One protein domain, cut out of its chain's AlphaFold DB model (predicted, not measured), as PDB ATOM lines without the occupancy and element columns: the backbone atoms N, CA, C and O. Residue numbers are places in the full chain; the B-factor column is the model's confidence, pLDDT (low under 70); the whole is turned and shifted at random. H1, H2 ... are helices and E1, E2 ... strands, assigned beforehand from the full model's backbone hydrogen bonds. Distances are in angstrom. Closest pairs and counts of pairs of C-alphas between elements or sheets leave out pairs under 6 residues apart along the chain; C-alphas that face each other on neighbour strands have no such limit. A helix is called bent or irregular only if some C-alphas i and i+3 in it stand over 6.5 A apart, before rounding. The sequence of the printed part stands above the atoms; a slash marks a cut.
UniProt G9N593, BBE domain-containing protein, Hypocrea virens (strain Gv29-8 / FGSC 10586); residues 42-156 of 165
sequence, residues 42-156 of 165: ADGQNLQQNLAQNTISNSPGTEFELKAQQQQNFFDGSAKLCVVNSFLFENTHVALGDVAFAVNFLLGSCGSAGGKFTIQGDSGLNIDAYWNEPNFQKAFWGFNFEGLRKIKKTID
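AT A GLANCE: This is residues 42 to 156 of the 165 residues of the protein "BBE domain-containing protein" of Hypocrea virens (strain Gv29-8 / FGSC 10586) (UniProt G9N593). A twisted sheet of four strands has two helices, H1 and H2, side by side over one face; the small strand pair E1 and E4 sits at the end of this body where H2 begins, and the kinked H3 reaches away as an arm, with residues 150 to 156 sticking out. The printed part has 115 residues, with three named helices and six named strands in the order H1 E1 E2 E3 E4 H2 E5 E6 H3. The larger sheet runs E2 E3 E6 E5, antiparallel throughout; the class is mixed, helices and strands. It is only just compact, close to loose, with a radius of gyration of the C-alphas of 15.6 A and spans of 43 by 37 by 25 A.

IN THESE COORDINATES: Find E2 at residues 71 to 76, 17.0 A long, then E3 at 79 to 84, E6 at 126 to 131 and E5 at 115 to 120. H1, residues 42 to 52, begins at C-alpha 42 (149.466, 89.404, 188.333); H2, residues 96 to 113, spans 23.0 A. E1 is residues 63 to 66 and E4 is 92 to 95. H3, residues 136 to 155, spans 21.1 A to C-alpha 155 (135.344, 109.472, 155.229). H2 and H3 are irregular: C-alphas 109 and 112 are 9.6 A apart, C-alphas 140 and 143 9.3 A.

HOW THE PARTS SIT: In the hairpin E2 and E3, look for N 74 and O 81 at 2.8 A; across E3 and E6, N 84 and O 128 at 2.8 A; in the hairpin E5 and E6, N 117 and O 129 at 2.9 A. H1 and H2 are on the same face, at heights over the sheet of 7.8 A and 7.1 A. They touch, closest at the C-alphas of Gln 48 and Ala 100, 5.0 A, with a shallow tilt of 16 degrees, opposite ways. E1 and E4 are antiparallel, N 66 to O 92 being 2.8 A. H3 is not on the sheet and is apart from H1 and H2. Each O i to N i+4 pair is within hydrogen-bond range in H1, 12 of 14 in H2 and 11 of 16 in H3.

THE WHOLE: The C-alphas farthest apart, Gln 53 and Ile 155, are 46.0 A apart. The printed part has no cut and no long link. Look for pLDDT under 70 at residues 57 to 58, 113 and 132 to 141.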
ATOM      1  N   ALA A  42     148.964  90.770 188.451       86.38
ATOM      2  CA  ALA A  42     149.466  89.404 188.333       86.38
ATOM      3  C   ALA A  42     149.796  89.042 186.879       86.38
ATOM      4  O   ALA A  42     150.837  88.443 186.626       86.38
ATOM      5  N   ASP A  43     148.978  89.477 185.920       85.75
ATOM      6  CA  ASP A  43     149.248  89.267 184.495       85.75
ATOM      7  C   ASP A  43     150.523  90.009 184.068       85.75
ATOM      8  O   ASP A  43     151.325  89.487 183.300       85.75
ATOM      9  N   GLY A  44     150.766  91.201 184.625       85.44
ATOM     10  CA  GLY A  44     152.002  91.944 184.376       85.44
ATOM     11  C   GLY A  44     153.246  91.280 184.964       85.44
ATOM     12  O   GLY A  44     154.298  91.264 184.325       85.44
ATOM     13  N   GLN A  45     153.128  90.685 186.152       89.81
ATOM     14  CA  GLN A  45     154.201  89.895 186.759       89.81
ATOM     15  C   GLN A  45     154.467  88.608 185.971       89.81
ATOM     16  O   GLN A  45     155.624  88.254 185.757       89.81
ATOM     17  N   ASN A  46     153.416  87.937 185.495       90.94
ATOM     18  CA  ASN A  46     153.538  86.746 184.655       90.94
ATOM     19  C   ASN A  46     154.210  87.084 183.323       90.94
ATOM     20  O   ASN A  46     155.162  86.406 182.939       90.94
ATOM     21  N   LEU A  47     153.815  88.186 182.676       89.06
ATOM     22  CA  LEU A  47     154.457  88.666 181.456       89.06
ATOM     23  C   LEU A  47     155.953  88.927 181.675       89.06
ATOM     24  O   LEU A  47     156.781  88.485 180.882       89.06
ATOM     25  N   GLN A  48     156.310  89.598 182.773       91.44
ATOM     26  CA  GLN A  48     157.706  89.845 183.140       91.44
ATOM     27  C   GLN A  48     158.494  88.539 183.303       91.44
ATOM     28  O   GLN A  48     159.583  88.409 182.741       91.44
ATOM     29  N   GLN A  49     157.948  87.567 184.038       91.00
ATOM     30  CA  GLN A  49     158.600  86.276 184.263       91.00
ATOM     31  C   GLN A  49     158.737  85.480 182.966       91.00
ATOM     32  O   GLN A  49     159.804  84.930 182.701       91.00
ATOM     33  N   ASN A  50     157.699  85.473 182.131       89.75
ATOM     34  CA  ASN A  50     157.687  84.757 180.862       89.75
ATOM     35  C   ASN A  50     158.677  85.346 179.850       89.75
ATOM     36  O   ASN A  50     159.310  84.605 179.097       89.75
ATOM     37  N   LEU A  51     158.864  86.668 179.855       89.56
ATOM     38  CA  LEU A  51     159.912  87.326 179.073       89.56
ATOM     39  C   LEU A  51     161.307  87.008 179.627       89.56
ATOM     40  O   LEU A  51     162.195  86.637 178.867       89.56
ATOM     41  N   ALA A  52     161.495  87.079 180.947       88.12
ATOM     42  CA  ALA A  52     162.785  86.803 181.581       88.12
ATOM     43  C   ALA A  52     163.239  85.340 181.417       88.12
ATOM     44  O   ALA A  52     164.430  85.070 181.286       88.12
ATOM     45  N   GLN A  53     162.294  84.397 181.424       88.06
ATOM     46  CA  GLN A  53     162.552  82.962 181.255       88.06
ATOM     47  C   GLN A  53     162.482  82.508 179.797       88.06
ATOM     48  O   GLN A  53     162.712  81.333 179.512       88.06
ATOM     49  N   ASN A  54     162.183  83.421 178.871       84.19
ATOM     50  CA  ASN A  54     162.017  83.124 177.458       84.19
ATOM     51  C   ASN A  54     160.942  82.047 177.169       84.19
ATOM     52  O   ASN A  54     161.081  81.228 176.262       84.19
ATOM     53  N   THR A  55     159.869  82.036 177.961       84.25
ATOM     54  CA  THR A  55     158.756  81.071 177.888       84.25
ATOM     55  C   THR A  55     157.487  81.662 177.275       84.25
ATOM     56  O   THR A  55     156.463  80.981 177.204       84.25
ATOM     57  N   ILE A  56     157.523  82.919 176.823       81.62
ATOM     58  CA  ILE A  56     156.376  83.551 176.167       81.62
ATOM     59  C   ILE A  56     156.013  82.827 174.863       81.62
ATOM     60  O   ILE A  56     156.877  82.407 174.095       81.62
ATOM     61  N   SER A  57     154.714  82.694 174.593       68.19
ATOM     62  CA  SER A  57     154.169  81.927 173.461       68.19
ATOM     63  C   SER A  57     154.645  82.406 172.084       68.19
ATOM     64  O   SER A  57     154.730  81.603 171.159       68.19
ATOM     65  N   ASN A  58     155.007  83.685 171.963       66.62
ATOM     66  CA  ASN A  58     155.592  84.285 170.759       66.62
ATOM     67  C   ASN A  58     157.079  84.617 170.949       66.62
ATOM     68  O   ASN A  58     157.552  85.636 170.445       66.62
ATOM     69  N   SER A  59     157.795  83.814 171.740       72.50
ATOM     70  CA  SER A  59     159.207  84.040 172.036       72.50
ATOM     71  C   SER A  59     160.026  84.083 170.739       72.50
ATOM     72  O   SER A  59     160.026  83.109 169.982       72.50
ATOM     73  N   PRO A  60     160.765  85.176 170.492       71.38
ATOM     74  CA  PRO A  60     161.709  85.236 169.388       71.38
ATOM     75  C   PRO A  60     163.086  84.642 169.748       71.38
ATOM     76  O   PRO A  60     164.004  84.695 168.935       71.38
ATOM     77  N   GLY A  61     163.244  84.058 170.943       80.62
ATOM     78  CA  GLY A  61     164.534  83.671 171.511       80.62
ATOM     79  C   GLY A  61     165.025  84.665 172.569       80.62
ATOM     80  O   GLY A  61     164.271  85.493 173.069       80.62
ATOM     81  N   THR A  62     166.308  84.580 172.925       84.06
ATOM     82  CA  THR A  62     166.937  85.484 173.911       84.06
ATOM     83  C   THR A  62     167.091  86.918 173.405       84.06
ATOM     84  O   THR A  62     167.286  87.836 174.199       84.06
ATOM     85  N   GLU A  63     167.006  87.106 172.093       88.06
ATOM     86  CA  GLU A  63     167.172  88.367 171.383       88.06
ATOM     87  C   GLU A  63     166.338  88.335 170.096       88.06
ATOM     88  O   GLU A  63     166.076  87.258 169.556       88.06
ATOM     89  N   PHE A  64     165.921  89.502 169.606       88.19
ATOM     90  CA  PHE A  64     165.217  89.632 168.333       88.19
ATOM     91  C   PHE A  64     165.658  90.861 167.550       88.19
ATOM     92  O   PHE A  64     165.912  91.912 168.132       88.19
ATOM     93  N   GLU A  65     165.702  90.738 166.221       89.62
ATOM     94  CA  GLU A  65     165.896  91.881 165.328       89.62
ATOM     95  C   GLU A  65     164.590  92.675 165.232       89.62
ATOM     96  O   GLU A  65     163.548  92.155 164.819       89.62
ATOM     97  N   LEU A  66     164.659  93.954 165.578       86.62
ATOM     98  CA  LEU A  66     163.609  94.925 165.355       86.62
ATOM     99  C   LEU A  66     164.033  95.859 164.224       86.62
ATOM    100  O   LEU A  66     164.869  96.754 164.392       86.62
ATOM    101  N   LYS A  67     163.454  95.630 163.045       86.75
ATOM    102  CA  LYS A  67     163.775  96.425 161.862       86.75
ATOM    103  C   LYS A  67     163.290  97.857 162.014       86.75
ATOM    104  O   LYS A  67     162.409  98.147 162.825       86.75
ATOM    105  N   ALA A  68     163.856  98.736 161.199       76.69
ATOM    106  CA  ALA A  68     163.351 100.083 161.016       76.69
ATOM    107  C   ALA A  68     161.832 100.052 160.829       76.69
ATOM    108  O   ALA A  68     161.313  99.212 160.084       76.69
ATOM    109  N   GLN A  69     161.132 100.964 161.501       76.44
ATOM    110  CA  GLN A  69     159.681 101.101 161.402       76.44
ATOM    111  C   GLN A  69     158.878  99.858 161.840       76.44
ATOM    112  O   GLN A  69     157.710  99.709 161.478       76.44
ATOM    113  N   GLN A  70     159.480  98.953 162.614       78.69
ATOM    114  CA  GLN A  70     158.823  97.743 163.097       78.69
ATOM    115  C   GLN A  70     158.487  97.849 164.588       78.69
ATOM    116  O   GLN A  70     159.165  98.519 165.366       78.69
ATOM    117  N   GLN A  71     157.452  97.118 164.998       80.56
ATOM    118  CA  GLN A  71     157.144  96.868 166.399       80.56
ATOM    119  C   GLN A  71     157.055  95.373 166.699       80.56
ATOM    120  O   GLN A  71     156.701  94.567 165.834       80.56
ATOM    121  N   GLN A  72     157.326  95.026 167.950       84.50
ATOM    122  CA  GLN A  72     157.141  93.697 168.502       84.50
ATOM    123  C   GLN A  72     156.214  93.782 169.714       84.50
ATOM    124  O   GLN A  72     156.461  94.544 170.648       84.50
ATOM    125  N   ASN A  73     155.147  92.983 169.700       82.75
ATOM    126  CA  ASN A  73     154.131  92.983 170.748       82.75
ATOM    127  C   ASN A  73     154.271  91.739 171.633       82.75
ATOM    128  O   ASN A  73     154.468  90.627 171.134       82.75
ATOM    129  N   PHE A  74     154.087  91.929 172.934       83.75
ATOM    130  CA  PHE A  74     154.065  90.885 173.949       83.75
ATOM    131  C   PHE A  74     152.819  91.044 174.813       83.75
ATOM    132  O   PHE A  74     152.429  92.158 175.169       83.75
ATOM    133  N   PHE A  75     152.178  89.929 175.138       81.38
ATOM    134  CA  PHE A  75     150.946  89.926 175.911       81.38
ATOM    135  C   PHE A  75     150.871  88.689 176.798       81.38
ATOM    136  O   PHE A  75     151.307  87.608 176.407       81.38
ATOM    137  N   ASP A  76     150.290  88.870 177.976       81.44
ATOM    138  CA  ASP A  76     149.905  87.799 178.889       81.44
ATOM    139  C   ASP A  76     148.643  88.258 179.621       81.44
ATOM    140  O   ASP A  76     148.649  89.314 180.249       81.44
ATOM    141  N   GLY A  77     147.530  87.541 179.465       79.06
ATOM    142  CA  GLY A  77     146.230  87.966 179.994       79.06
ATOM    143  C   GLY A  77     145.856  89.409 179.613       79.06
ATOM    144  O   GLY A  77     145.698  89.741 178.436       79.06
ATOM    145  N   SER A  78     145.689  90.262 180.627       76.25
ATOM    146  CA  SER A  78     145.400  91.699 180.497       76.25
ATOM    147  C   SER A  78     146.641  92.579 180.286       76.25
ATOM    148  O   SER A  78     146.500  93.735 179.882       76.25
ATOM    149  N   ALA A  79     147.848  92.057 180.523       79.25
ATOM    150  CA  ALA A  79     149.096  92.794 180.381       79.25
ATOM    151  C   ALA A  79     149.567  92.840 178.925       79.25
ATOM    152  O   ALA A  79     149.593  91.824 178.225       79.25
ATOM    153  N   LYS A  80     149.975  94.030 178.474       80.00
ATOM    154  CA  LYS A  80     150.470  94.267 177.116       80.00
ATOM    155  C   LYS A  80     151.694  95.164 177.142       80.00
ATOM    156  O   LYS A  80     151.690  96.217 177.783       80.00
ATOM    157  N   LEU A  81     152.707  94.760 176.391       83.06
ATOM    158  CA  LEU A  81     153.912  95.532 176.145       83.06
ATOM    159  C   LEU A  81     154.193  95.544 174.646       83.06
ATOM    160  O   LEU A  81     154.034  94.533 173.965       83.06
ATOM    161  N   CYS A  82     154.647  96.677 174.140       83.94
ATOM    162  CA  CYS A  82     154.994  96.830 172.740       83.94
ATOM    163  C   CYS A  82     156.310  97.589 172.618       83.94
ATOM    164  O   CYS A  82     156.475  98.665 173.184       83.94
ATOM    165  N   VAL A  83     157.260  96.984 171.913       86.62
ATOM    166  CA  VAL A  83     158.596  97.526 171.674       86.62
ATOM    167  C   VAL A  83     158.632  98.039 170.245       86.62
ATOM    168  O   VAL A  83     158.342  97.281 169.321       86.62
ATOM    169  N   VAL A  84     158.960  99.314 170.057       83.81
ATOM    170  CA  VAL A  84     158.834 100.015 168.777       83.81
ATOM    171  C   VAL A  84     160.171 100.607 168.367       83.81
ATOM    172  O   VAL A  84     160.768 101.397 169.097       83.81
ATOM    173  N   ASN A  85     160.588 100.283 167.147       81.25
ATOM    174  CA  ASN A  85     161.655 100.977 166.456       81.25
ATOM    175  C   ASN A  85     161.035 102.015 165.511       81.25
ATOM    176  O   ASN A  85     160.559 101.695 164.421       81.25
ATOM    177  N   SER A  86     161.035 103.275 165.943       77.75
ATOM    178  CA  SER A  86     160.515 104.410 165.177       77.75
ATOM    179  C   SER A  86     161.541 105.029 164.221       77.75
ATOM    180  O   SER A  86     161.226 106.016 163.553       77.75
ATOM    181  N   PHE A  87     162.741 104.453 164.097       75.50
ATOM    182  CA  PHE A  87     163.750 104.921 163.150       75.50
ATOM    183  C   PHE A  87     163.437 104.435 161.738       75.50
ATOM    184  O   PHE A  87     162.910 103.339 161.536       75.50
ATOM    185  N   LEU A  88     163.725 105.280 160.748       72.12
ATOM    186  CA  LEU A  88     163.328 105.054 159.355       72.12
ATOM    187  C   LEU A  88     164.249 104.089 158.604       72.12
ATOM    188  O   LEU A  88     163.816 103.466 157.637       72.12
ATOM    189  N   PHE A  89     165.507 103.972 159.030       78.69
ATOM    190  CA  PHE A  89     166.545 103.273 158.263       78.69
ATOM    191  C   PHE A  89     167.461 102.393 159.118       78.69
ATOM    192  O   PHE A  89     168.353 101.744 158.577       78.69
ATOM    193  N   GLU A  90     167.260 102.375 160.433       79.50
ATOM    194  CA  GLU A  90     168.127 101.669 161.373       79.50
ATOM    195  C   GLU A  90     167.401 100.449 161.927       79.50
ATOM    196  O   GLU A  90     166.286 100.557 162.436       79.50
ATOM    197  N   ASN A  91     168.041  99.288 161.826       87.88
ATOM    198  CA  ASN A  91     167.616  98.076 162.514       87.88
ATOM    199  C   ASN A  91     168.421  97.952 163.805       87.88
ATOM    200  O   ASN A  91     169.560  98.413 163.877       87.88
ATOM    201  N   THR A  92     167.862  97.277 164.799       90.31
ATOM    202  CA  THR A  92     168.607  96.934 166.008       90.31
ATOM    203  C   THR A  92     168.143  95.592 166.539       90.31
ATOM    204  O   THR A  92     166.989  95.216 166.344       90.31
ATOM    205  N   HIS A  93     169.018  94.878 167.227       91.00
ATOM    206  CA  HIS A  93     168.628  93.748 168.046       91.00
ATOM    207  C   HIS A  93     168.335  94.186 169.474       91.00
ATOM    208  O   HIS A  93     168.930  95.130 170.002       91.00
ATOM    209  N   VAL A  94     167.368  93.505 170.074       91.00
ATOM    210  CA  VAL A  94     166.847  93.805 171.402       91.00
ATOM    211  C   VAL A  94     166.896  92.533 172.228       91.00
ATOM    212  O   VAL A  94     166.278  91.528 171.865       91.00
ATOM    213  N   ALA A  95     167.596  92.577 173.359       90.69
ATOM    214  CA  ALA A  95     167.621  91.459 174.287       90.69
ATOM    215  C   ALA A  95     166.273  91.340 175.009       90.69
ATOM    216  O   ALA A  95     165.737  92.311 175.551       90.69
ATOM    217  N   LEU A  96     165.736  90.121 175.091       89.50
ATOM    218  CA  LEU A  96     164.466  89.873 175.775       89.50
ATOM    219  C   LEU A  96     164.560  90.184 177.283       89.50
ATOM    220  O   LEU A  96     163.567  90.556 177.909       89.50
ATOM    221  N   GLY A  97     165.769  90.099 177.849       88.88
ATOM    222  CA  GLY A  97     166.063  90.511 179.222       88.88
ATOM    223  C   GLY A  97     165.824  92.004 179.477       88.88
ATOM    224  O   GLY A  97     165.255  92.349 180.513       88.88
ATOM    225  N   ASP A  98     166.165  92.878 178.527       90.44
ATOM    226  CA  ASP A  98     165.929  94.324 178.655       90.44
ATOM    227  C   ASP A  98     164.441  94.657 178.539       90.44
ATOM    228  O   ASP A  98     163.918  95.505 179.263       90.44
ATOM    229  N   VAL A  99     163.726  93.917 177.689       90.44
ATOM    230  CA  VAL A  99     162.265  93.991 177.593       90.44
ATOM    231  C   VAL A  99     161.613  93.561 178.912       90.44
ATOM    232  O   VAL A  99     160.728  94.251 179.420       90.44
ATOM    233  N   ALA A 100     162.075  92.464 179.521       91.81
ATOM    234  CA  ALA A 100     161.591  92.011 180.824       91.81
ATOM    235  C   ALA A 100     161.892  93.026 181.941       91.81
ATOM    236  O   ALA A 100     161.049  93.266 182.810       91.81
ATOM    237  N   PHE A 101     163.071  93.653 181.915       90.88
ATOM    238  CA  PHE A 101     163.421  94.728 182.840       90.88
ATOM    239  C   PHE A 101     162.488  95.934 182.680       90.88
ATOM    240  O   PHE A 101     161.968  96.436 183.679       90.88
ATOM    241  N   ALA A 102     162.219  96.354 181.440       89.88
ATOM    242  CA  ALA A 102     161.306  97.453 181.146       89.88
ATOM    243  C   ALA A 102     159.900  97.188 181.708       89.88
ATOM    244  O   ALA A 102     159.328  98.068 182.351       89.88
ATOM    245  N   VAL A 103     159.370  95.964 181.559       89.25
ATOM    246  CA  VAL A 103     158.089  95.572 182.180       89.25
ATOM    247  C   VAL A 103     158.151  95.709 183.694       89.25
ATOM    248  O   VAL A 103     157.262  96.319 184.277       89.25
ATOM    249  N   ASN A 104     159.187  95.174 184.345       90.62
ATOM    250  CA  ASN A 104     159.308  95.237 185.801       90.62
ATOM    251  C   ASN A 104     159.348  96.690 186.311       90.62
ATOM    252  O   ASN A 104     158.665  97.042 187.274       90.62
ATOM    253  N   PHE A 105     160.125  97.542 185.637       88.38
ATOM    254  CA  PHE A 105     160.241  98.957 185.971       88.38
ATOM    255  C   PHE A 105     158.912  99.702 185.785       88.38
ATOM    256  O   PHE A 105     158.479 100.426 186.685       88.38
ATOM    257  N   LEU A 106     158.246  99.511 184.642       84.88
ATOM    258  CA  LEU A 106     156.983 100.178 184.319       84.88
ATOM    259  C   LEU A 106     155.832  99.671 185.188       84.88
ATOM    260  O   LEU A 106     155.016 100.466 185.646       84.88
ATOM    261  N   LEU A 107     155.800  98.378 185.500       85.19
ATOM    262  CA  LEU A 107     154.824  97.814 186.423       85.19
ATOM    263  C   LEU A 107     154.984  98.406 187.829       85.19
ATOM    264  O   LEU A 107     153.994  98.812 188.431       85.19
ATOM    265  N   GLY A 108     156.217  98.491 188.337       82.31
ATOM    266  CA  GLY A 108     156.494  99.050 189.662       82.31
ATOM    267  C   GLY A 108     156.269 100.561 189.760       82.31
ATOM    268  O   GLY A 108     155.826 101.045 190.799       82.31
ATOM    269  N   SER A 109     156.548 101.303 188.685       79.94
ATOM    270  CA  SER A 109     156.467 102.772 188.679       79.94
ATOM    271  C   SER A 109     155.088 103.300 188.284       79.94
ATOM    272  O   SER A 109     154.640 104.315 188.813       79.94
ATOM    273  N   CYS A 110     154.419 102.633 187.341       74.06
ATOM    274  CA  CYS A 110     153.201 103.125 186.695       74.06
ATOM    275  C   CYS A 110     151.974 102.242 186.965       74.06
ATOM    276  O   CYS A 110     150.842 102.702 186.811       74.06
ATOM    277  N   GLY A 111     152.163 100.980 187.365       73.44
ATOM    278  CA  GLY A 111     151.068 100.044 187.611       73.44
ATOM    279  C   GLY A 111     150.135  99.914 186.402       73.44
ATOM    280  O   GLY A 111     150.572  99.616 185.290       73.44
ATOM    281  N   SER A 112     148.843 100.160 186.624       71.62
ATOM    282  CA  SER A 112     147.796 100.096 185.597       71.62
ATOM    283  C   SER A 112     147.693 101.343 184.715       71.62
ATOM    284  O   SER A 112     147.006 101.288 183.698       71.62
ATOM    285  N   ALA A 113     148.353 102.452 185.066       65.06
ATOM    286  CA  ALA A 113     148.229 103.715 184.332       65.06
ATOM    287  C   ALA A 113     148.891 103.677 182.941       65.06
ATOM    288  O   ALA A 113     148.583 104.513 182.092       65.06
ATOM    289  N   GLY A 114     149.776 102.703 182.714       71.06
ATOM    290  CA  GLY A 114     150.605 102.631 181.519       71.06
ATOM    291  C   GLY A 114     151.822 103.554 181.594       71.06
ATOM    292  O   GLY A 114     151.939 104.392 182.488       71.06
ATOM    293  N   GLY A 115     152.768 103.375 180.679       71.06
ATOM    294  CA  GLY A 115     153.989 104.173 180.646       71.06
ATOM    295  C   GLY A 115     154.905 103.830 179.480       71.06
ATOM    296  O   GLY A 115     154.620 102.935 178.688       71.06
ATOM    297  N   LYS A 116     156.023 104.549 179.390       82.25
ATOM    298  CA  LYS A 116     157.048 104.352 178.364       82.25
ATOM    299  C   LYS A 116     158.416 104.202 179.012       82.25
ATOM    300  O   LYS A 116     158.754 104.976 179.906       82.25
ATOM    301  N   PHE A 117     159.199 103.241 178.543       83.81
ATOM    302  CA  PHE A 117     160.591 103.053 178.932       83.81
ATOM    303  C   PHE A 117     161.457 102.927 177.684       83.81
ATOM    304  O   PHE A 117     161.061 102.274 176.725       83.81
ATOM    305  N   THR A 118     162.635 103.538 177.691       88.38
ATOM    306  CA  THR A 118     163.560 103.464 176.559       88.38
ATOM    307  C   THR A 118     164.543 102.323 176.784       88.38
ATOM    308  O   THR A 118     165.210 102.266 177.815       88.38
ATOM    309  N   ILE A 119     164.620 101.417 175.815       89.69
ATOM    310  CA  ILE A 119     165.559 100.297 175.778       89.69
ATOM    311  C   ILE A 119     166.656 100.642 174.776       89.69
ATOM    312  O   ILE A 119     166.384 101.230 173.729       89.69
ATOM    313  N   GLN A 120     167.892 100.270 175.084       90.69
ATOM    314  CA  GLN A 120     169.002 100.418 174.156       90.69
ATOM    315  C   GLN A 120     169.236  99.093 173.431       90.69
ATOM    316  O   GLN A 120     169.456  98.070 174.073       90.69
ATOM    317  N   GLY A 121     169.165  99.111 172.105       86.69
ATOM    318  CA  GLY A 121     169.528  97.961 171.287       86.69
ATOM    319  C   GLY A 121     171.044  97.811 171.119       86.69
ATOM    320  O   GLY A 121     171.820  98.710 171.449       86.69
ATOM    321  N   ASP A 122     171.465  96.674 170.571       84.31
ATOM    322  CA  ASP A 122     172.871  96.293 170.335       84.31
ATOM    323  C   ASP A 122     173.694  97.323 169.533       84.31
ATOM    324  O   ASP A 122     174.883  97.519 169.779       84.31
ATOM    325  N   SER A 123     173.048  98.017 168.598       80.19
ATOM    326  CA  SER A 123     173.624  99.081 167.769       80.19
ATOM    327  C   SER A 123     173.829 100.403 168.523       80.19
ATOM    328  O   SER A 123     174.381 101.356 167.975       80.19
ATOM    329  N   GLY A 124     173.382 100.479 169.780       83.94
ATOM    330  CA  GLY A 124     173.312 101.704 170.571       83.94
ATOM    331  C   GLY A 124     172.044 102.527 170.321       83.94
ATOM    332  O   GLY A 124     171.900 103.591 170.927       83.94
ATOM    333  N   LEU A 125     171.136 102.044 169.465       85.94
ATOM    334  CA  LEU A 125     169.876 102.697 169.124       85.94
ATOM    335  C   LEU A 125     168.892 102.658 170.298       85.94
ATOM    336  O   LEU A 125     168.604 101.600 170.852       85.94
ATOM    337  N   ASN A 126     168.350 103.818 170.659       87.25
ATOM    338  CA  ASN A 126     167.373 103.950 171.737       87.25
ATOM    339  C   ASN A 126     165.957 103.768 171.194       87.25
ATOM    340  O   ASN A 126     165.423 104.671 170.557       87.25
ATOM    341  N   ILE A 127     165.347 102.623 171.470       83.88
ATOM    342  CA  ILE A 127     163.982 102.289 171.062       83.88
ATOM    343  C   ILE A 127     163.023 102.387 172.250       83.88
ATOM    344  O   ILE A 127     163.434 102.310 173.407       83.88
ATOM    345  N   ASP A 128     161.731 102.538 171.981       83.25
ATOM    346  CA  ASP A 128     160.740 102.743 173.036       83.25
ATOM    347  C   ASP A 128     159.918 101.474 173.298       83.25
ATOM    348  O   ASP A 128     159.410 100.835 172.378       83.25
ATOM    349  N   ALA A 129     159.750 101.135 174.575       84.44
ATOM    350  CA  ALA A 129     158.845 100.110 175.066       84.44
ATOM    351  C   ALA A 129     157.652 100.769 175.767       84.44
ATOM    352  O   ALA A 129     157.800 101.448 176.786       84.44
ATOM    353  N   TYR A 130     156.462 100.552 175.223       80.12
ATOM    354  CA  TYR A 130     155.205 101.072 175.737       80.12
ATOM    355  C   TYR A 130     154.496  99.990 176.542       80.12
ATOM    356  O   TYR A 130     154.199  98.901 176.041       80.12
ATOM    357  N   TRP A 131     154.227 100.300 177.804       79.25
ATOM    358  CA  TRP A 131     153.521  99.457 178.752       79.25
ATOM    359  C   TRP A 131     152.084  99.900 178.884       79.25
ATOM    360  O   TRP A 131     151.846 101.060 179.216       79.25
ATOM    361  N   ASN A 132     151.161  98.953 178.694       67.38
ATOM    362  CA  ASN A 132     149.737  99.114 178.966       67.38
ATOM    363  C   ASN A 132     149.219 100.505 178.574       67.38
ATOM    364  O   ASN A 132     148.560 101.170 179.370       67.38
ATOM    365  N   GLU A 133     149.615 100.985 177.391       56.34
ATOM    366  CA  GLU A 133     149.290 102.340 176.976       56.34
ATOM    367  C   GLU A 133     147.766 102.402 176.829       56.34
ATOM    368  O   GLU A 133     147.212 101.689 175.984       56.34
ATOM    369  N   PRO A 134     147.051 103.180 177.663       52.69
ATOM    370  CA  PRO A 134     145.623 103.339 177.471       52.69
ATOM    371  C   PRO A 134     145.440 103.914 176.073       52.69
ATOM    372  O   PRO A 134     146.123 104.883 175.753       52.69
ATOM    373  N   ASN A 135     144.564 103.306 175.258       58.28
ATOM    374  CA  ASN A 135     144.270 103.722 173.882       58.28
ATOM    375  C   ASN A 135     144.400 105.239 173.764       58.28
ATOM    376  O   ASN A 135     143.514 105.951 174.232       58.28
ATOM    377  N   PHE A 136     145.521 105.724 173.212       57.09
ATOM    378  CA  PHE A 136     145.866 107.140 173.336       57.09
ATOM    379  C   PHE A 136     144.823 107.996 172.629       57.09
ATOM    380  O   PHE A 136     144.514 109.089 173.078       57.09
ATOM    381  N   GLN A 137     144.199 107.468 171.574       59.56
ATOM    382  CA  GLN A 137     143.100 108.125 170.885       59.56
ATOM    383  C   GLN A 137     141.884 108.228 171.816       59.56
ATOM    384  O   GLN A 137     141.264 109.280 171.905       59.56
ATOM    385  N   LYS A 138     141.566 107.183 172.584       60.09
ATOM    386  CA  LYS A 138     140.520 107.238 173.615       60.09
ATOM    387  C   LYS A 138     140.913 108.097 174.819       60.09
ATOM    388  O   LYS A 138     140.045 108.749 175.381       60.09
ATOM    389  N   ALA A 139     142.179 108.128 175.217       57.31
ATOM    390  CA  ALA A 139     142.663 108.958 176.316       57.31
ATOM    391  C   ALA A 139     142.654 110.449 175.937       57.31
ATOM    392  O   ALA A 139     142.197 111.282 176.712       57.31
ATOM    393  N   PHE A 140     143.088 110.767 174.717       61.72
ATOM    394  CA  PHE A 140     143.159 112.118 174.168       61.72
ATOM    395  C   PHE A 140     141.775 112.651 173.779       61.72
ATOM    396  O   PHE A 140     141.398 113.753 174.168       61.72
ATOM    397  N   TRP A 141     140.979 111.860 173.049       67.00
ATOM    398  CA  TRP A 141     139.646 112.271 172.585       67.00
ATOM    399  C   TRP A 141     138.523 111.958 173.583       67.00
ATOM    400  O   TRP A 141     137.395 112.435 173.416       67.00
ATOM    401  N   GLY A 142     138.798 111.173 174.627       70.75
ATOM    402  CA  GLY A 142     137.849 110.842 175.686       70.75
ATOM    403  C   GLY A 142     136.551 110.237 175.147       70.75
ATOM    404  O   GLY A 142     136.539 109.369 174.272       70.75
ATOM    405  N   PHE A 143     135.425 110.751 175.642       78.50
ATOM    406  CA  PHE A 143     134.081 110.346 175.217       78.50
ATOM    407  C   PHE A 143     133.783 110.617 173.731       78.50
ATOM    408  O   PHE A 143     132.867 110.011 173.178       78.50
ATOM    409  N   ASN A 144     134.555 111.482 173.063       75.56
ATOM    410  CA  ASN A 144     134.368 111.783 171.641       75.56
ATOM    411  C   ASN A 144     134.986 110.726 170.720       75.56
ATOM    412  O   ASN A 144     134.661 110.693 169.532       75.56
ATOM    413  N   PHE A 145     135.853 109.857 171.250       75.44
ATOM    414  CA  PHE A 145     136.625 108.901 170.461       75.44
ATOM    415  C   PHE A 145     135.754 108.041 169.537       75.44
ATOM    416  O   PHE A 145     136.007 107.978 168.337       75.44
ATOM    417  N   GLU A 146     134.684 107.434 170.055       75.38
ATOM    418  CA  GLU A 146     133.816 106.569 169.246       75.38
ATOM    419  C   GLU A 146     133.091 107.330 168.126       75.38
ATOM    420  O   GLU A 146     132.885 106.790 167.038       75.38
ATOM    421  N   GLY A 147     132.723 108.592 168.367       80.50
ATOM    422  CA  GLY A 147     132.115 109.451 167.352       80.50
ATOM    423  C   GLY A 147     133.108 109.796 166.243       80.50
ATOM    424  O   GLY A 147     132.819 109.595 165.063       80.50
ATOM    425  N   LEU A 148     134.309 110.234 166.624       81.38
ATOM    426  CA  LEU A 148     135.375 110.589 165.687       81.38
ATOM    427  C   LEU A 148     135.862 109.375 164.888       81.38
ATOM    428  O   LEU A 148     136.041 109.477 163.676       81.38
ATOM    429  N   ARG A 149     135.981 108.201 165.522       76.56
ATOM    430  CA  ARG A 149     136.348 106.942 164.857       76.56
ATOM    431  C   ARG A 149     135.337 106.551 163.783       76.56
ATOM    432  O   ARG A 149     135.732 106.129 162.698       76.56
ATOM    433  N   LYS A 150     134.036 106.698 164.058       84.25
ATOM    434  CA  LYS A 150     132.978 106.434 163.067       84.25
ATOM    435  C   LYS A 150     133.063 107.390 161.882       84.25
ATOM    436  O   LYS A 150     132.973 106.941 160.743       84.25
ATOM    437  N   ILE A 151     133.274 108.679 162.143       84.31
ATOM    438  CA  ILE A 151     133.433 109.691 161.093       84.31
ATOM    439  C   ILE A 151     134.661 109.369 160.234       84.31
ATOM    440  O   ILE A 151     134.539 109.281 159.016       84.31
ATOM    441  N   LYS A 152     135.813 109.098 160.860       79.75
ATOM    442  CA  LYS A 152     137.054 108.729 160.168       79.75
ATOM    443  C   LYS A 152     136.863 107.502 159.278       79.75
ATOM    444  O   LYS A 152     137.160 107.590 158.099       79.75
ATOM    445  N   LYS A 153     136.267 106.416 159.783       80.81
ATOM    446  CA  LYS A 153     135.983 105.208 158.979       80.81
ATOM    447  C   LYS A 153     134.968 105.427 157.852       80.81
ATOM    448  O   LYS A 153     134.937 104.649 156.910       80.81
ATOM    449  N   THR A 154     134.118 106.448 157.962       89.25
ATOM    450  CA  THR A 154     133.152 106.804 156.910       89.25
ATOM    451  C   THR A 154     133.817 107.612 155.798       89.25
ATOM    452  O   THR A 154     133.516 107.407 154.629       89.25
ATOM    453  N   ILE A 155     134.693 108.548 156.166       87.00
ATOM    454  CA  ILE A 155     135.344 109.472 155.229       87.00
ATOM    455  C   ILE A 155     136.586 108.840 154.591       87.00
ATOM    456  O   ILE A 155     136.865 109.088 153.424       87.00
ATOM    457  N   ASP A 156     137.318 108.034 155.351       81.25
ATOM    458  CA  ASP A 156     138.590 107.434 154.960       81.25
ATOM    459  C   ASP A 156     138.645 105.959 155.398       81.25
ATOM    460  O   ASP A 156     139.291 105.618 156.394       81.25
TER     461      ASP A 156